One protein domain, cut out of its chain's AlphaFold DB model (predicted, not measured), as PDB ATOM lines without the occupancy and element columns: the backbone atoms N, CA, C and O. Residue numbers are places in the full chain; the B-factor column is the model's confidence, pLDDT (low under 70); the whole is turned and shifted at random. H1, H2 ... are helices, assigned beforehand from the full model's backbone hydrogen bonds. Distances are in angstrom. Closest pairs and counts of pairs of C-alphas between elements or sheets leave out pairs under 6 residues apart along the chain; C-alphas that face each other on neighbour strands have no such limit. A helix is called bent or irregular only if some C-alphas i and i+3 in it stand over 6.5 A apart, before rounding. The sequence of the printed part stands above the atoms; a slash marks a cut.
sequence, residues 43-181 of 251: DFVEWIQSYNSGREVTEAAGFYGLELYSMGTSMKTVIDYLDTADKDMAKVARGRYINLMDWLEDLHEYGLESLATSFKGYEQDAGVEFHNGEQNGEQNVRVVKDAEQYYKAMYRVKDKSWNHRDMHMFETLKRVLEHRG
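This is residues 43 to 181 of the 251 residues of an uncharacterized protein of Fusarium culmorum (UniProt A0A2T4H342). Two helical hairpins, H2 with H3 and H5 with H6, pack together through H2 and H5 alone, so that H3 and H6 stay apart, and the helices that touch in this group of four run opposite ways at shallow tilts. H4 packs slantwise on the last residues of H5, and H1 lies far off beyond a long link, touching no helix. The printed part has 139 residues with six named helices, H1 to H6, and no named strand, and its class is all helix. It is only just compact, close to loose, with a radius of gyration of the C-alphas of 17.0 A and spans of 56 by 38 by 26 A.

Find C-alpha 43 at (301.150, 332.449, 246.733), where H1, residues 43 to 51, begins. Next come H2, residues 71 to 85, 20.9 A long, and H3, residues 87 to 101, only just irregular, with C-alphas 96 and 99 7.0 A apart. H4 is residues 107 to 116; H5, residues 135 to 154, is 28.0 A long. H6, residues 158 to 180, runs 33.9 A to C-alpha 180 at (284.355, 344.321, 259.732).

Start at the hub, H5. It touches H2 at a shallow tilt of 30 degrees, opposite ways, closest at the C-alphas of Ser 74 and Asn 140, 4.9 A. It forms a hairpin with H6 at 10 degrees, closest at C-alphas 154 and 161, 4.9 A. With residues 151 to 154 alone it touches H4, at a steep tilt of 54 degrees, closest at C-alphas 111 and 152, 4.4 A. H2 and H3 form a hairpin at 13 degrees, closest at C-alphas 82 and 90, 4.8 A. Each O i to N i+4 pair is within hydrogen-bond range in H1, H5 and H6; in H2 10 of 11 are, in H3 9 of 11, in H4 5 of 6.

The C-alphas farthest apart, of Gly 54 and Ser 118, are 56.0 A apart. The printed part has no cut; the links H1 to H2 and H4 to H5 are long. Mean pLDDT of the printed part is 76.5; look for values under 70 at residues 69 to 70, 99 to 100, 104 to 135 and 154 to 161.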
ATOM      1  N   ASP A  43     300.138 331.543 246.188       93.44
ATOM      2  CA  ASP A  43     301.150 332.449 246.733       93.44
ATOM      3  C   ASP A  43     300.493 333.670 247.392       93.44
ATOM      4  O   ASP A  43     300.906 334.101 248.471       93.44
ATOM      5  N   PHE A  44     299.414 334.194 246.801       93.44
ATOM      6  CA  PHE A  44     298.636 335.282 247.392       93.44
ATOM      7  C   PHE A  44     298.016 334.897 248.743       93.44
ATOM      8  O   PHE A  44     298.084 335.666 249.704       93.44
ATOM      9  N   VAL A  45     297.446 333.693 248.860       90.69
ATOM     10  CA  VAL A  45     296.873 333.205 250.124       90.69
ATOM     11  C   VAL A  45     297.961 332.943 251.172       90.69
ATOM     12  O   VAL A  45     297.752 333.262 252.345       90.69
ATOM     13  N   GLU A  46     299.126 332.409 250.788       93.19
ATOM     14  CA  GLU A  46     300.268 332.271 251.709       93.19
ATOM     15  C   GLU A  46     300.785 333.631 252.186       93.19
ATOM     16  O   GLU A  46     301.105 333.808 253.368       93.19
ATOM     17  N   TRP A  47     300.812 334.616 251.288       95.50
ATOM     18  CA  TRP A  47     301.166 335.982 251.633       95.50
ATOM     19  C   TRP A  47     300.168 336.594 252.623       95.50
ATOM     20  O   TRP A  47     300.609 337.144 253.630       95.50
ATOM     21  N   ILE A  48     298.850 336.436 252.429       94.56
ATOM     22  CA  ILE A  48     297.837 336.902 253.400       94.56
ATOM     23  C   ILE A  48     298.049 336.245 254.769       94.56
ATOM     24  O   ILE A  48     298.012 336.930 255.791       94.56
ATOM     25  N   GLN A  49     298.290 334.931 254.810       92.38
ATOM     26  CA  GLN A  49     298.550 334.226 256.073       92.38
ATOM     27  C   GLN A  49     299.782 334.787 256.789       92.38
ATOM     28  O   GLN A  49     299.748 335.010 257.999       92.38
ATOM     29  N   SER A  50     300.851 335.048 256.036       95.50
ATOM     30  CA  SER A  50     302.081 335.634 256.571       95.50
ATOM     31  C   SER A  50     301.858 337.072 257.044       95.50
ATOM     32  O   SER A  50     302.290 337.432 258.135       95.50
ATOM     33  N   TYR A  51     301.127 337.874 256.267       94.19
ATOM     34  CA  TYR A  51     300.771 339.255 256.595       94.19
ATOM     35  C   TYR A  51     299.941 339.352 257.881       94.19
ATOM     36  O   TYR A  51     300.137 340.273 258.674       94.19
ATOM     37  N   ASN A  52     299.046 338.388 258.103       95.69
ATOM     38  CA  ASN A  52     298.196 338.309 259.289       95.69
ATOM     39  C   ASN A  52     298.909 337.754 260.530       95.69
ATOM     40  O   ASN A  52     298.340 337.784 261.620       95.69
ATOM     41  N   SER A  53     300.130 337.231 260.394       95.50
ATOM     42  CA  SER A  53     300.855 336.638 261.516       95.50
ATOM     43  C   SER A  53     301.133 337.684 262.600       95.50
ATOM     44  O   SER A  53     301.760 338.708 262.340       95.50
ATOM     45  N   GLY A  54     300.652 337.430 263.821       91.94
ATOM     46  CA  GLY A  54     300.820 338.334 264.964       91.94
ATOM     47  C   GLY A  54     299.889 339.551 264.981       91.94
ATOM     48  O   GLY A  54     300.086 340.424 265.820       91.94
ATOM     49  N   ARG A  55     298.896 339.622 264.084       93.31
ATOM     50  CA  ARG A  55     297.859 340.664 264.094       93.31
ATOM     51  C   ARG A  55     296.607 340.193 264.819       93.31
ATOM     52  O   ARG A  55     296.248 339.016 264.749       93.31
ATOM     53  N   GLU A  56     295.899 341.135 265.428       88.94
ATOM     54  CA  GLU A  56     294.558 340.890 265.947       88.94
ATOM     55  C   GLU A  56     293.563 340.642 264.805       88.94
ATOM     56  O   GLU A  56     293.723 341.134 263.686       88.94
ATOM     57  N   VAL A  57     292.494 339.891 265.085       82.88
ATOM     58  CA  VAL A  57     291.473 339.518 264.082       82.88
ATOM     59  C   VAL A  57     290.844 340.746 263.408       82.88
ATOM     60  O   VAL A  57     290.540 340.718 262.214       82.88
ATOM     61  N   THR A  58     290.681 341.835 264.157       83.44
ATOM     62  CA  THR A  58     290.129 343.110 263.677       83.44
ATOM     63  C   THR A  58     291.060 343.840 262.707       83.44
ATOM     64  O   THR A  58     290.586 344.585 261.857       83.44
ATOM     65  N   GLU A  59     292.369 343.596 262.784       85.81
ATOM     66  CA  GLU A  59     293.395 344.229 261.944       85.81
ATOM     67  C   GLU A  59     293.896 343.313 260.817       85.81
ATOM     68  O   GLU A  59     294.563 343.763 259.879       85.81
ATOM     69  N   ALA A  60     293.607 342.017 260.910       91.00
ATOM     70  CA  ALA A  60     293.960 341.022 259.911       91.00
ATOM     71  C   ALA A  60     293.190 341.248 258.602       91.00
ATOM     72  O   ALA A  60     291.998 341.553 258.609       91.00
ATOM     73  N   ALA A  61     293.837 341.021 257.459       92.88
ATOM     74  CA  ALA A  61     293.189 340.980 256.152       92.88
ATOM     75  C   ALA A  61     292.340 339.706 256.005       92.88
ATOM     76  O   ALA A  61     292.703 338.643 256.504       92.88
ATOM     77  N   GLY A  62     291.205 339.802 255.314       90.38
ATOM     78  CA  GLY A  62     290.299 338.674 255.090       90.38
ATOM     79  C   GLY A  62     290.150 338.393 253.602       90.38
ATOM     80  O   GLY A  62     290.280 339.307 252.790       90.38
ATOM     81  N   PHE A  63     289.878 337.139 253.252       90.25
ATOM     82  CA  PHE A  63     289.652 336.708 251.877       90.25
ATOM     83  C   PHE A  63     288.279 336.041 251.786       90.25
ATOM     84  O   PHE A  63     288.044 335.023 252.434       90.25
ATOM     85  N   TYR A  64     287.367 336.656 251.032       88.06
ATOM     86  CA  TYR A  64     285.944 336.314 251.020       88.06
ATOM     87  C   TYR A  64     285.473 336.045 249.592       88.06
ATOM     88  O   TYR A  64     285.797 336.800 248.675       88.06
ATOM     89  N   GLY A  65     284.675 334.993 249.411       87.88
ATOM     90  CA  GLY A  65     283.928 334.777 248.174       87.88
ATOM     91  C   GLY A  65     282.636 335.590 248.190       87.88
ATOM     92  O   GLY A  65     281.901 335.544 249.172       87.88
ATOM     93  N   LEU A  66     282.355 336.325 247.112       89.06
ATOM     94  CA  LEU A  66     281.108 337.094 246.961       89.06
ATOM     95  C   LEU A  66     280.037 336.354 246.145       89.06
ATOM     96  O   LEU A  66     278.923 336.841 246.003       89.06
ATOM     97  N   GLU A  67     280.401 335.221 245.559       83.50
ATOM     98  CA  GLU A  67     279.666 334.561 244.487       83.50
ATOM     99  C   GLU A  67     278.653 333.524 244.995       83.50
ATOM    100  O   GLU A  67     278.861 332.900 246.032       83.50
ATOM    101  N   LEU A  68     277.598 333.271 244.211       78.50
ATOM    102  CA  LEU A  68     276.486 332.379 244.574       78.50
ATOM    103  C   LEU A  68     276.627 330.930 244.061       78.50
ATOM    104  O   LEU A  68     275.731 330.102 244.218       78.50
ATOM    105  N   TYR A  69     277.762 330.578 243.449       69.69
ATOM    106  CA  TYR A  69     277.986 329.242 242.874       69.69
ATOM    107  C   TYR A  69     278.253 328.139 243.912       69.69
ATOM    108  O   TYR A  69     278.260 326.960 243.551       69.69
ATOM    109  N   SER A  70     278.428 328.489 245.192       69.50
ATOM    110  CA  SER A  70     278.735 327.552 246.282       69.50
ATOM    111  C   SER A  70     277.510 326.904 246.937       69.50
ATOM    112  O   SER A  70     277.660 326.344 248.020       69.50
ATOM    113  N   MET A  71     276.329 326.933 246.302       73.38
ATOM    114  CA  MET A  71     275.050 326.464 246.866       73.38
ATOM    115  C   MET A  71     275.169 325.161 247.683       73.38
ATOM    116  O   MET A  71     274.818 325.153 248.859       73.38
ATOM    117  N   GLY A  72     275.720 324.085 247.110       71.62
ATOM    118  CA  GLY A  72     275.842 322.801 247.814       71.62
ATOM    119  C   GLY A  72     276.772 322.842 249.033       71.62
ATOM    120  O   GLY A  72     276.463 322.277 250.080       71.62
ATOM    121  N   THR A  73     277.893 323.568 248.941       75.81
ATOM    122  CA  THR A  73     278.802 323.765 250.089       75.81
ATOM    123  C   THR A  73     278.147 324.633 251.166       75.81
ATOM    124  O   THR A  73     278.316 324.367 252.356       75.81
ATOM    125  N   SER A  74     277.351 325.625 250.766       76.38
ATOM    126  CA  SER A  74     276.598 326.486 251.678       76.38
ATOM    127  C   SER A  74     275.494 325.725 252.414       76.38
ATOM    128  O   SER A  74     275.411 325.837 253.634       76.38
ATOM    129  N   MET A  75     274.727 324.865 251.730       75.38
ATOM    130  CA  MET A  75     273.748 323.970 252.373       75.38
ATOM    131  C   MET A  75     274.405 323.071 253.420       75.38
ATOM    132  O   MET A  75     273.914 322.958 254.543       75.38
ATOM    133  N   LYS A  76     275.538 322.452 253.063       80.75
ATOM    134  CA  LYS A  76     276.287 321.598 253.985       80.75
ATOM    135  C   LYS A  76     276.772 322.374 255.208       80.75
ATOM    136  O   LYS A  76     276.589 321.908 256.321       80.75
ATOM    137  N   THR A  77     277.328 323.567 255.003       80.06
ATOM    138  CA  THR A  77     277.821 324.421 256.097       80.06
ATOM    139  C   THR A  77     276.700 324.782 257.077       80.06
ATOM    140  O   THR A  77     276.903 324.716 258.286       80.06
ATOM    141  N   VAL A  78     275.501 325.092 256.569       76.44
ATOM    142  CA  VAL A  78     274.315 325.348 257.404       76.44
ATOM    143  C   VAL A  78     273.937 324.109 258.216       76.44
ATOM    144  O   VAL A  78     273.734 324.212 259.424       76.44
ATOM    145  N   ILE A  79     273.869 322.932 257.585       80.81
ATOM    146  CA  ILE A  79     273.538 321.680 258.281       80.81
ATOM    147  C   ILE A  79     274.582 321.352 259.357       80.81
ATOM    148  O   ILE A  79     274.200 321.058 260.488       80.81
ATOM    149  N   ASP A  80     275.873 321.435 259.028       82.25
ATOM    150  CA  ASP A  80     276.978 321.103 259.936       82.25
ATOM    151  C   ASP A  80     276.971 322.015 261.181       82.25
ATOM    152  O   ASP A  80     277.197 321.556 262.305       82.25
ATOM    153  N   TYR A  81     276.660 323.306 261.008       76.88
ATOM    154  CA  TYR A  81     276.489 324.230 262.130       76.88
ATOM    155  C   TYR A  81     275.281 323.853 262.997       76.88
ATOM    156  O   TYR A  81     275.407 323.728 264.219       76.88
ATOM    157  N   LEU A  82     274.113 323.633 262.382       76.81
ATOM    158  CA  LEU A  82     272.887 323.306 263.113       76.81
ATOM    159  C   LEU A  82     273.002 321.971 263.853       76.81
ATOM    160  O   LEU A  82     272.490 321.847 264.955       76.81
ATOM    161  N   ASP A  83     273.734 320.990 263.330       83.44
ATOM    162  CA  ASP A  83     273.988 319.736 264.052       83.44
ATOM    163  C   ASP A  83     274.635 319.946 265.425       83.44
ATOM    164  O   ASP A  83     274.442 319.140 266.346       83.44
ATOM    165  N   THR A  84     275.389 321.036 265.564       81.62
ATOM    166  CA  THR A  84     276.012 321.432 266.824       81.62
ATOM    167  C   THR A  84     275.121 322.386 267.617       81.62
ATOM    168  O   THR A  84     274.976 322.211 268.826       81.62
ATOM    169  N   ALA A  85     274.529 323.385 266.957       75.31
ATOM    170  CA  ALA A  85     273.816 324.484 267.604       75.31
ATOM    171  C   ALA A  85     272.333 324.190 267.904       75.31
ATOM    172  O   ALA A  85     271.845 324.560 268.969       75.31
ATOM    173  N   ASP A  86     271.625 323.534 266.983       76.94
ATOM    174  CA  ASP A  86     270.197 323.217 267.069       76.94
ATOM    175  C   ASP A  86     269.857 321.997 266.190       76.94
ATOM    176  O   ASP A  86     269.591 322.091 264.985       76.94
ATOM    177  N   LYS A  87     269.865 320.816 266.814       84.38
ATOM    178  CA  LYS A  87     269.676 319.533 266.123       84.38
ATOM    179  C   LYS A  87     268.287 319.359 265.521       84.38
ATOM    180  O   LYS A  87     268.140 318.584 264.574       84.38
ATOM    181  N   ASP A  88     267.269 320.022 266.061       77.75
ATOM    182  CA  ASP A  88     265.918 319.924 265.516       77.75
ATOM    183  C   ASP A  88     265.793 320.807 264.274       77.75
ATOM    184  O   ASP A  88     265.315 320.333 263.237       77.75
ATOM    185  N   MET A  89     266.374 322.009 264.296       73.38
ATOM    186  CA  MET A  89     266.520 322.821 263.086       73.38
ATOM    187  C   MET A  89     267.430 322.171 262.042       73.38
ATOM    188  O   MET A  89     267.158 322.287 260.847       73.38
ATOM    189  N   ALA A  90     268.443 321.400 262.444       75.19
ATOM    190  CA  ALA A  90     269.266 320.628 261.511       75.19
ATOM    191  C   ALA A  90     268.450 319.574 260.741       75.19
ATOM    192  O   ALA A  90     268.713 319.319 259.563       75.19
ATOM    193  N   LYS A  91     267.450 318.942 261.376       76.81
ATOM    194  CA  LYS A  91     266.529 318.010 260.692       76.81
ATOM    195  C   LYS A  91     265.632 318.755 259.708       76.81
ATOM    196  O   LYS A  91     265.446 318.291 258.585       76.81
ATOM    197  N   VAL A  92     265.118 319.916 260.113       72.12
ATOM    198  CA  VAL A  92     264.293 320.784 259.262       72.12
ATOM    199  C   VAL A  92     265.085 321.244 258.033       72.12
ATOM    200  O   VAL A  92     264.606 321.083 256.912       72.12
ATOM    201  N   ALA A  93     266.317 321.727 258.217       71.25
ATOM    202  CA  ALA A  93     267.202 322.152 257.132       71.25
ATOM    203  C   ALA A  93     267.496 321.013 256.144       71.25
ATOM    204  O   ALA A  93     267.375 321.211 254.937       71.25
ATOM    205  N   ARG A  94     267.793 319.800 256.632       79.38
ATOM    206  CA  ARG A  94     267.957 318.615 255.769       79.38
ATOM    207  C   ARG A  94     266.709 318.319 254.948       79.38
ATOM    208  O   ARG A  94     266.823 318.111 253.748       79.38
ATOM    209  N   GLY A  95     265.532 318.328 255.575       72.75
ATOM    210  CA  GLY A  95     264.266 318.090 254.878       72.75
ATOM    211  C   GLY A  95     263.964 319.142 253.809       72.75
ATOM    212  O   GLY A  95     263.397 318.818 252.775       72.75
ATOM    213  N   ARG A  96     264.383 320.390 254.027       71.81
ATOM    214  CA  ARG A  96     264.207 321.494 253.072       71.81
ATOM    215  C   ARG A  96     265.219 321.452 251.928       71.81
ATOM    216  O   ARG A  96     264.866 321.741 250.791       71.81
ATOM    217  N   TYR A  97     266.462 321.072 252.212       75.31
ATOM    218  CA  TYR A  97     267.512 320.987 251.198       75.31
ATOM    219  C   TYR A  97     267.473 319.700 250.383       75.31
ATOM    220  O   TYR A  97     268.024 319.714 249.291       75.31
ATOM    221  N   ILE A  98     266.824 318.626 250.852       75.12
ATOM    222  CA  ILE A  98     266.868 317.311 250.189       75.12
ATOM    223  C   ILE A  98     266.510 317.392 248.703       75.12
ATOM    224  O   ILE A  98     267.268 316.921 247.868       75.12
ATOM    225  N   ASN A  99     265.438 318.112 248.366       68.94
ATOM    226  CA  ASN A  99     265.005 318.216 246.982       68.94
ATOM    227  C   ASN A  99     265.961 319.068 246.139       68.94
ATOM    228  O   ASN A  99     266.116 318.802 244.960       68.94
ATOM    229  N   LEU A 100     266.598 320.095 246.718       68.44
ATOM    230  CA  LEU A 100     267.609 320.900 246.021       68.44
ATOM    231  C   LEU A 100     268.937 320.147 245.872       68.44
ATOM    232  O   LEU A 100     269.659 320.387 244.908       68.44
ATOM    233  N   MET A 101     269.266 319.260 246.816       70.88
ATOM    234  CA  MET A 101     270.484 318.451 246.780       70.88
ATOM    235  C   MET A 101     270.506 317.514 245.575       70.88
ATOM    236  O   MET A 101     271.561 317.382 244.959       70.88
ATOM    237  N   ASP A 102     269.352 316.961 245.194       74.31
ATOM    238  CA  ASP A 102     269.208 316.111 244.004       74.31
ATOM    239  C   ASP A 102     269.559 316.856 242.704       74.31
ATOM    240  O   ASP A 102     270.030 316.256 241.742       74.31
ATOM    241  N   TRP A 103     269.406 318.182 242.693       71.06
ATOM    242  CA  TRP A 103     269.718 319.040 241.550       71.06
ATOM    243  C   TRP A 103     271.126 319.636 241.576       71.06
ATOM    244  O   TRP A 103     271.494 320.355 240.650       71.06
ATOM    245  N   LEU A 104     271.930 319.397 242.619       68.94
ATOM    246  CA  LEU A 104     273.248 320.037 242.735       68.94
ATOM    247  C   LEU A 104     274.215 319.635 241.617       68.94
ATOM    248  O   LEU A 104     275.106 320.425 241.294       68.94
ATOM    249  N   GLU A 105     274.048 318.438 241.050       64.56
ATOM    250  CA  GLU A 105     274.856 317.949 239.929       64.56
ATOM    251  C   GLU A 105     274.472 318.622 238.603       64.56
ATOM    252  O   GLU A 105     275.355 318.870 237.784       64.56
ATOM    253  N   ASP A 106     273.203 319.018 238.432       69.25
ATOM    254  CA  ASP A 106     272.726 319.738 237.247       69.25
ATOM    255  C   ASP A 106     271.729 320.867 237.591       69.25
ATOM    256  O   ASP A 106     270.522 320.832 237.337       69.25
ATOM    257  N   LEU A 107     272.267 321.948 238.164       69.25
ATOM    258  CA  LEU A 107     271.496 323.161 238.475       69.25
ATOM    259  C   LEU A 107     270.984 323.883 237.213       69.25
ATOM    260  O   LEU A 107     270.115 324.756 237.302       69.25
ATOM    261  N   HIS A 108     271.531 323.544 236.043       69.25
ATOM    262  CA  HIS A 108     271.070 324.044 234.758       69.25
ATOM    263  C   HIS A 108     269.758 323.362 234.359       69.25
ATOM    264  O   HIS A 108     268.820 324.065 233.983       69.25
ATOM    265  N   GLU A 109     269.660 322.044 234.497       69.75
ATOM    266  CA  GLU A 109     268.424 321.290 234.282       69.75
ATOM    267  C   GLU A 109     267.332 321.708 235.277       69.75
ATOM    268  O   GLU A 109     266.205 321.982 234.869       69.75
ATOM    269  N   TYR A 110     267.681 321.929 236.552       69.69
ATOM    270  CA  TYR A 110     266.748 322.467 237.556       69.69
ATOM    271  C   TYR A 110     266.103 323.790 237.128       69.69
ATOM    272  O   TYR A 110     264.888 323.991 237.242       69.69
ATOM    273  N   GLY A 111     266.924 324.718 236.626       66.88
ATOM    274  CA  GLY A 111     266.448 326.005 236.129       66.88
ATOM    275  C   GLY A 111     265.462 325.844 234.969       66.88
ATOM    276  O   GLY A 111     264.451 326.551 234.932       66.88
ATOM    277  N   LEU A 112     265.720 324.899 234.063       66.12
ATOM    278  CA  LEU A 112     264.861 324.590 232.921       66.12
ATOM    279  C   LEU A 112     263.540 323.929 233.355       66.12
ATOM    280  O   LEU A 112     262.467 324.362 232.934       66.12
ATOM    281  N   GLU A 113     263.594 322.944 234.249       69.25
ATOM    282  CA  GLU A 113     262.419 322.235 234.776       69.25
ATOM    283  C   GLU A 113     261.473 323.161 235.550       69.25
ATOM    284  O   GLU A 113     260.245 323.088 235.416       69.25
ATOM    285  N   SER A 114     262.032 324.138 236.275       64.81
ATOM    286  CA  SER A 114     261.257 325.188 236.955       64.81
ATOM    287  C   SER A 114     260.448 326.093 236.007       64.81
ATOM    288  O   SER A 114     259.609 326.884 236.455       64.81
ATOM    289  N   LEU A 115     260.712 326.021 234.698       62.44
ATOM    290  CA  LEU A 115     259.928 326.697 233.665       62.44
ATOM    291  C   LEU A 115     258.917 325.808 232.982       62.44
ATOM    292  O   LEU A 115     257.839 326.291 232.639       62.44
ATOM    293  N   ALA A 116     259.288 324.554 232.735       58.00
ATOM    294  CA  ALA A 116     258.444 323.602 232.031       58.00
ATOM    295  C   ALA A 116     257.201 323.226 232.852       58.00
ATOM    296  O   ALA A 116     256.173 322.841 232.295       58.00
ATOM    297  N   THR A 117     257.268 323.379 234.174       54.62
ATOM    298  CA  THR A 117     256.222 322.963 235.107       54.62
ATOM    299  C   THR A 117     255.655 324.148 235.906       54.62
ATOM    300  O   THR A 117     256.291 325.188 236.067       54.62
ATOM    301  N   SER A 118     254.459 323.995 236.493       57.06
ATOM    302  CA  SER A 118     253.900 324.937 237.494       57.06
ATOM    303  C   SER A 118     254.679 324.947 238.825       57.06
ATOM    304  O   SER A 118     254.204 325.479 239.833       57.06
ATOM    305  N   PHE A 119     255.850 324.312 238.848       53.88
ATOM    306  CA  PHE A 119     256.718 324.150 239.994       53.88
ATOM    307  C   PHE A 119     257.352 325.490 240.372       53.88
ATOM    308  O   PHE A 119     257.999 326.166 239.572       53.88
ATOM    309  N   LYS A 120     257.145 325.910 241.621       59.59
ATOM    310  CA  LYS A 120     257.591 327.222 242.103       59.59
ATOM    311  C   LYS A 120     258.997 327.207 242.709       59.59
ATOM    312  O   LYS A 120     259.457 328.278 243.103       59.59
ATOM    313  N   GLY A 121     259.695 326.070 242.731       58.22
ATOM    314  CA  GLY A 121     260.948 325.909 243.477       58.22
ATOM    315  C   GLY A 121     260.724 325.733 244.981       58.22
ATOM    316  O   GLY A 121     259.584 325.621 245.435       58.22
ATOM    317  N   TYR A 122     261.815 325.757 245.739       57.66
ATOM    318  CA  TYR A 122     261.895 325.533 247.184       57.66
ATOM    319  C   TYR A 122     262.334 326.789 247.961       57.66
ATOM    320  O   TYR A 122     262.693 326.701 249.131       57.66
ATOM    321  N   GLU A 123     262.264 327.981 247.357       59.06
ATOM    322  CA  GLU A 123     262.745 329.234 247.973       59.06
ATOM    323  C   GLU A 123     262.102 329.553 249.336       59.06
ATOM    324  O   GLU A 123     262.738 330.159 250.201       59.06
ATOM    325  N   GLN A 124     260.830 329.177 249.525       57.06
ATOM    326  CA  GLN A 124     260.117 329.334 250.802       57.06
ATOM    327  C   GLN A 124     260.569 328.302 251.842       57.06
ATOM    328  O   GLN A 124     260.572 328.589 253.038       57.06
ATOM    329  N   ASP A 125     261.021 327.141 251.376       54.22
ATOM    330  CA  ASP A 125     261.499 326.041 252.201       54.22
ATOM    331  C   ASP A 125     262.979 326.232 252.567       54.22
ATOM    332  O   ASP A 125     263.384 325.885 253.668       54.22
ATOM    333  N   ALA A 126     263.799 326.885 251.741       55.75
ATOM    334  CA  ALA A 126     265.221 327.123 252.022       55.75
ATOM    335  C   ALA A 126     265.502 328.096 253.194       55.75
ATOM    336  O   ALA A 126     266.649 328.216 253.634       55.75
ATOM    337  N   GLY A 127     264.481 328.797 253.706       59.97
ATOM    338  CA  GLY A 127     264.614 329.805 254.763       59.97
ATOM    339  C   GLY A 127     264.837 329.211 256.154       59.97
ATOM    340  O   GLY A 127     263.876 328.898 256.851       59.97
ATOM    341  N   VAL A 128     266.090 329.083 256.578       59.62
ATOM    342  CA  VAL A 128     266.451 328.717 257.955       59.62
ATOM    343  C   VAL A 128     266.732 329.996 258.748       59.62
ATOM    344  O   VAL A 128     267.577 330.794 258.346       59.62
ATOM    345  N   GLU A 129     266.025 330.196 259.860       64.94
ATOM    346  CA  GLU A 129     266.269 331.318 260.770       64.94
ATOM    347  C   GLU A 129     267.288 330.926 261.844       64.94
ATOM    348  O   GLU A 129     267.196 329.857 262.447       64.94
ATOM    349  N   PHE A 130     268.259 331.807 262.090       59.16
ATOM    350  CA  PHE A 130     269.226 331.661 263.172       59.16
ATOM    351  C   PHE A 130     268.851 332.605 264.308       59.16
ATOM    352  O   PHE A 130     268.755 333.812 264.113       59.16
ATOM    353  N   HIS A 131     268.678 332.072 265.516       53.25
ATOM    354  CA  HIS A 131     268.283 332.883 266.671       53.25
ATOM    355  C   HIS A 131     269.450 333.630 267.351       53.25
ATOM    356  O   HIS A 131     269.201 334.444 268.235       53.25
ATOM    357  N   ASN A 132     270.706 333.416 266.924       52.50
ATOM    358  CA  ASN A 132     271.900 333.872 267.659       52.50
ATOM    359  C   ASN A 132     272.862 334.791 266.876       52.50
ATOM    360  O   ASN A 132     273.992 334.986 267.321       52.50
ATOM    361  N   GLY A 133     272.454 335.363 265.736       55.78
ATOM    362  CA  GLY A 133     273.293 336.313 264.985       55.78
ATOM    363  C   GLY A 133     274.597 335.713 264.444       55.78
ATOM    364  O   GLY A 133     275.593 336.425 264.310       55.78
ATOM    365  N   GLU A 134     274.611 334.403 264.174       69.81
ATOM    366  CA  GLU A 134     275.753 333.709 263.581       69.81
ATOM    367  C   GLU A 134     275.840 334.075 262.097       69.81
ATOM    368  O   GLU A 134     275.061 333.622 261.258       69.81
ATOM    369  N   GLN A 135     276.765 334.979 261.781       69.88
ATOM    370  CA  GLN A 135     276.743 335.687 260.502       69.88
ATOM    371  C   GLN A 135     277.119 334.791 259.321       69.88
ATOM    372  O   GLN A 135     276.686 335.037 258.193       69.88
ATOM    373  N   ASN A 136     277.915 333.747 259.560       73.50
ATOM    374  CA  ASN A 136     278.379 332.857 258.506       73.50
ATOM    375  C   ASN A 136     277.263 331.907 258.034       73.50
ATOM    376  O   ASN A 136     276.993 331.843 256.834       73.50
ATOM    377  N   GLY A 137     276.545 331.221 258.919       72.81
ATOM    378  CA  GLY A 137     275.367 330.426 258.563       72.81
ATOM    379  C   GLY A 137     274.251 331.286 257.983       72.81
ATOM    380  O   GLY A 137     273.679 330.925 256.954       72.81
ATOM    381  N   GLU A 138     274.015 332.475 258.540       79.25
ATOM    382  CA  GLU A 138     273.096 333.457 257.965       79.25
ATOM    383  C   GLU A 138     273.446 333.815 256.511       79.25
ATOM    384  O   GLU A 138     272.571 333.831 255.631       79.25
ATOM    385  N   GLN A 139     274.720 334.091 256.229       83.38
ATOM    386  CA  GLN A 139     275.182 334.364 254.873       83.38
ATOM    387  C   GLN A 139     275.049 333.123 253.976       83.38
ATOM    388  O   GLN A 139     274.626 333.255 252.829       83.38
ATOM    389  N   ASN A 140     275.325 331.916 254.478       77.81
ATOM    390  CA  ASN A 140     275.171 330.684 253.701       77.81
ATOM    391  C   ASN A 140     273.706 330.381 253.347       77.81
ATOM    392  O   ASN A 140     273.438 329.959 252.225       77.81
ATOM    393  N   VAL A 141     272.743 330.667 254.229       77.69
ATOM    394  CA  VAL A 141     271.307 330.566 253.898       77.69
ATOM    395  C   VAL A 141     270.925 331.543 252.788       77.69
ATOM    396  O   VAL A 141     270.193 331.181 251.865       77.69
ATOM    397  N   ARG A 142     271.454 332.773 252.828       82.00
ATOM    398  CA  ARG A 142     271.231 333.768 251.767       82.00
ATOM    399  C   ARG A 142     271.826 333.310 250.438       82.00
ATOM    400  O   ARG A 142     271.151 333.420 249.423       82.00
ATOM    401  N   VAL A 143     273.029 332.729 250.447       82.81
ATOM    402  CA  VAL A 143     273.637 332.125 249.247       82.81
ATOM    403  C   VAL A 143     272.731 331.049 248.660       82.81
ATOM    404  O   VAL A 143     272.497 331.065 247.459       82.81
ATOM    405  N   VAL A 144     272.181 330.146 249.479       75.75
ATOM    406  CA  VAL A 144     271.272 329.096 248.986       75.75
ATOM    407  C   VAL A 144     270.038 329.700 248.311       75.75
ATOM    408  O   VAL A 144     269.717 329.331 247.182       75.75
ATOM    409  N   LYS A 145     269.388 330.666 248.965       79.44
ATOM    410  CA  LYS A 145     268.187 331.325 248.439       79.44
ATOM    411  C   LYS A 145     268.460 332.099 247.145       79.44
ATOM    412  O   LYS A 145     267.732 331.945 246.166       79.44
ATOM    413  N   ASP A 146     269.509 332.914 247.131       81.06
ATOM    414  CA  ASP A 146     269.841 333.758 245.983       81.06
ATOM    415  C   ASP A 146     270.345 332.918 244.802       81.06
ATOM    416  O   ASP A 146     270.034 333.214 243.646       81.06
ATOM    417  N   ALA A 147     271.065 331.824 245.076       78.56
ATOM    418  CA  ALA A 147     271.489 330.885 244.049       78.56
ATOM    419  C   ALA A 147     270.289 330.189 243.389       78.56
ATOM    420  O   ALA A 147     270.266 330.048 242.169       78.56
ATOM    421  N   GLU A 148     269.265 329.809 244.154       77.62
ATOM    422  CA  GLU A 148     268.057 329.204 243.590       77.62
ATOM    423  C   GLU A 148     267.319 330.179 242.660       77.62
ATOM    424  O   GLU A 148     266.986 329.836 241.520       77.62
ATOM    425  N   GLN A 149     267.130 331.424 243.110       77.75
ATOM    426  CA  GLN A 149     266.527 332.483 242.296       77.75
ATOM    427  C   GLN A 149     267.307 332.719 241.002       77.75
ATOM    428  O   GLN A 149     266.709 332.890 239.935       77.75
ATOM    429  N   TYR A 150     268.637 332.689 241.084       76.25
ATOM    430  CA  TYR A 150     269.517 332.829 239.935       76.25
ATOM    431  C   TYR A 150     269.295 331.724 238.887       76.25
ATOM    432  O   TYR A 150     269.046 332.057 237.725       76.25
ATOM    433  N   TYR A 151     269.313 330.438 239.267       73.62
ATOM    434  CA  TYR A 151     269.125 329.338 238.301       73.62
ATOM    435  C   TYR A 151     267.742 329.353 237.655       73.62
ATOM    436  O   TYR A 151     267.621 329.132 236.452       73.62
ATOM    437  N   LYS A 152     266.700 329.709 238.411       74.06
ATOM    438  CA  LYS A 152     265.341 329.853 237.866       74.06
ATOM    439  C   LYS A 152     265.219 331.038 236.907       74.06
ATOM    440  O   LYS A 152     264.499 330.980 235.911       74.06
ATOM    441  N   ALA A 153     265.897 332.149 237.204       71.12
ATOM    442  CA  ALA A 153     265.888 333.334 236.351       71.12
ATOM    443  C   ALA A 153     266.692 333.134 235.057       71.12
ATOM    444  O   ALA A 153     266.344 333.749 234.045       71.12
ATOM    445  N   MET A 154     267.722 332.275 235.083       68.19
ATOM    446  CA  MET A 154     268.648 332.018 233.971       68.19
ATOM    447  C   MET A 154     267.932 331.713 232.653       68.19
ATOM    448  O   MET A 154     268.323 332.232 231.610       68.19
ATOM    449  N   TYR A 155     266.846 330.946 232.707       63.50
ATOM    450  CA  TYR A 155     266.102 330.526 231.519       63.50
ATOM    451  C   TYR A 155     264.852 331.376 231.229       63.50
ATOM    452  O   TYR A 155     264.226 331.213 230.186       63.50
ATOM    453  N   ARG A 156     264.471 332.300 232.129       59.97
ATOM    454  CA  ARG A 156     263.329 333.217 231.926       59.97
ATOM    455  C   ARG A 156     263.721 334.428 231.104       59.97
ATOM    456  O   ARG A 156     263.080 334.746 230.109       59.97
ATOM    457  N   VAL A 157     264.719 335.161 231.592       60.06
ATOM    458  CA  VAL A 157     265.176 336.428 231.015       60.06
ATOM    459  C   VAL A 157     266.647 336.592 231.375       60.06
ATOM    460  O   VAL A 157     266.980 336.740 232.553       60.06
ATOM    461  N   LYS A 158     267.516 336.607 230.360       56.53
ATOM    462  CA  LYS A 158     268.977 336.674 230.510       56.53
ATOM    463  C   LYS A 158     269.420 337.807 231.451       56.53
ATOM    464  O   LYS A 158     270.083 337.532 232.452       56.53
ATOM    465  N   ASP A 159     268.934 339.029 231.223       58.12
ATOM    466  CA  ASP A 159     269.251 340.224 232.023       58.12
ATOM    467  C   ASP A 159     268.882 340.079 233.509       58.12
ATOM    468  O   ASP A 159     269.554 340.625 234.383       58.12
ATOM    469  N   LYS A 160     267.815 339.331 233.831       65.19
ATOM    470  CA  LYS A 160     267.383 339.151 235.225       65.19
ATOM    471  C   LYS A 160     268.376 338.295 236.001       65.19
ATOM    472  O   LYS A 160     268.734 338.661 237.114       65.19
ATOM    473  N   SER A 161     268.847 337.196 235.414       65.88
ATOM    474  CA  SER A 161     269.829 336.320 236.069       65.88
ATOM    475  C   SER A 161     271.158 337.035 236.329       65.88
ATOM    476  O   SER A 161     271.699 336.944 237.430       65.88
ATOM    477  N   TRP A 162     271.631 337.828 235.361       71.50
ATOM    478  CA  TRP A 162     272.832 338.645 235.512       71.50
ATOM    479  C   TRP A 162     272.686 339.648 236.663       71.50
ATOM    480  O   TRP A 162     273.520 339.704 237.566       71.50
ATOM    481  N   ASN A 163     271.564 340.371 236.694       81.88
ATOM    482  CA  ASN A 163     271.280 341.346 237.741       81.88
ATOM    483  C   ASN A 163     271.178 340.718 239.131       81.88
ATOM    484  O   ASN A 163     271.672 341.309 240.089       81.88
ATOM    485  N   HIS A 164     270.557 339.540 239.255       80.38
ATOM    486  CA  HIS A 164     270.485 338.817 240.527       80.38
ATOM    487  C   HIS A 164     271.877 338.455 241.046       80.38
ATOM    488  O   HIS A 164     272.157 338.663 242.225       80.38
ATOM    489  N   ARG A 165     272.764 337.986 240.164       83.12
ATOM    490  CA  ARG A 165     274.131 337.609 240.526       83.12
ATOM    491  C   ARG A 165     274.954 338.800 241.011       83.12
ATOM    492  O   ARG A 165     275.504 338.757 242.109       83.12
ATOM    493  N   ASP A 166     275.001 339.885 240.243       88.19
ATOM    494  CA  ASP A 166     275.772 341.069 240.639       88.19
ATOM    495  C   ASP A 166     275.170 341.788 241.854       88.19
ATOM    496  O   ASP A 166     275.913 342.333 242.674       88.19
ATOM    497  N   MET A 167     273.842 341.743 242.023       89.81
ATOM    498  CA  MET A 167     273.191 342.220 243.243       89.81
ATOM    499  C   MET A 167     273.596 341.381 244.455       89.81
ATOM    500  O   MET A 167     273.965 341.950 245.477       89.81
ATOM    501  N   HIS A 168     273.589 340.049 244.344       89.00
ATOM    502  CA  HIS A 168     274.045 339.171 245.421       89.00
ATOM    503  C   HIS A 168     275.488 339.490 245.827       89.00
ATOM    504  O   HIS A 168     275.755 339.704 247.009       89.00
ATOM    505  N   MET A 169     276.407 339.602 244.858       91.69
ATOM    506  CA  MET A 169     277.803 339.946 245.148       91.69
ATOM    507  C   MET A 169     277.927 341.289 245.882       91.69
ATOM    508  O   MET A 169     278.706 341.413 246.830       91.69
ATOM    509  N   PHE A 170     277.148 342.293 245.472       94.56
ATOM    510  CA  PHE A 170     277.136 343.608 246.107       94.56
ATOM    511  C   PHE A 170     276.572 343.579 247.534       94.56
ATOM    512  O   PHE A 170     277.148 344.167 248.450       94.56
ATOM    513  N   GLU A 171     275.459 342.882 247.748       93.00
ATOM    514  CA  GLU A 171     274.852 342.738 249.070       93.00
ATOM    515  C   GLU A 171     275.767 341.960 250.028       93.00
ATOM    516  O   GLU A 171     275.903 342.335 251.193       93.00
ATOM    517  N   THR A 172     276.460 340.929 249.537       91.81
ATOM    518  CA  THR A 172     277.484 340.204 250.301       91.81
ATOM    519  C   THR A 172     278.662 341.112 250.662       91.81
ATOM    520  O   THR A 172     279.101 341.105 251.811       91.81
ATOM    521  N   LEU A 173     279.133 341.960 249.739       94.81
ATOM    522  CA  LEU A 173     280.188 342.939 250.021       94.81
ATOM    523  C   LEU A 173     279.797 343.902 251.152       94.81
ATOM    524  O   LEU A 173     280.601 344.129 252.056       94.81
ATOM    525  N   LYS A 174     278.576 344.454 251.123       94.25
ATOM    526  CA  LYS A 174     278.096 345.346 252.192       94.25
ATOM    527  C   LYS A 174     278.116 344.655 253.549       94.25
ATOM    528  O   LYS A 174     278.659 345.216 254.490       94.25
ATOM    529  N   ARG A 175     277.617 343.418 253.628       91.00
ATOM    530  CA  ARG A 175     277.604 342.639 254.877       91.00
ATOM    531  C   ARG A 175     279.007 342.372 255.403       91.00
ATOM    532  O   ARG A 175     279.234 342.466 256.602       91.00
ATOM    533  N   VAL A 176     279.965 342.085 254.519       91.38
ATOM    534  CA  VAL A 176     281.372 341.928 254.916       91.38
ATOM    535  C   VAL A 176     281.928 343.235 255.487       91.38
ATOM    536  O   VAL A 176     282.583 343.202 256.525       91.38
ATOM    537  N   LEU A 177     281.667 344.379 254.850       92.81
ATOM    538  CA  LEU A 177     282.109 345.688 255.353       92.81
ATOM    539  C   LEU A 177     281.452 346.036 256.698       92.81
ATOM    540  O   LEU A 177     282.141 346.463 257.621       92.81
ATOM    541  N   GLU A 178     280.149 345.793 256.835       90.81
ATOM    542  CA  GLU A 178     279.397 345.978 258.081       90.81
ATOM    543  C   GLU A 178     279.948 345.091 259.206       90.81
ATOM    544  O   GLU A 178     280.207 345.585 260.302       90.81
ATOM    545  N   HIS A 179     280.211 343.808 258.928       86.25
ATOM    546  CA  HIS A 179     280.802 342.873 259.890       86.25
ATOM    547  C   HIS A 179     282.193 343.311 260.355       86.25
ATOM    548  O   HIS A 179     282.542 343.181 261.527       86.25
ATOM    549  N   ARG A 180     283.009 343.823 259.429       87.69
ATOM    550  CA  ARG A 180     284.355 344.321 259.732       87.69
ATOM    551  C   ARG A 180     284.349 345.630 260.514       87.69
ATOM    552  O   ARG A 180     285.375 345.970 261.100       87.69
ATOM    553  N   GLY A 181     283.215 346.322 260.546       87.81
ATOM    554  CA  GLY A 181     283.028 347.557 261.283       87.81
ATOM    555  C   GLY A 181     283.373 348.808 260.480       87.81
ATOM    556  O   GLY A 181     283.791 348.772 259.318       87.81
TER     557      GLY A 181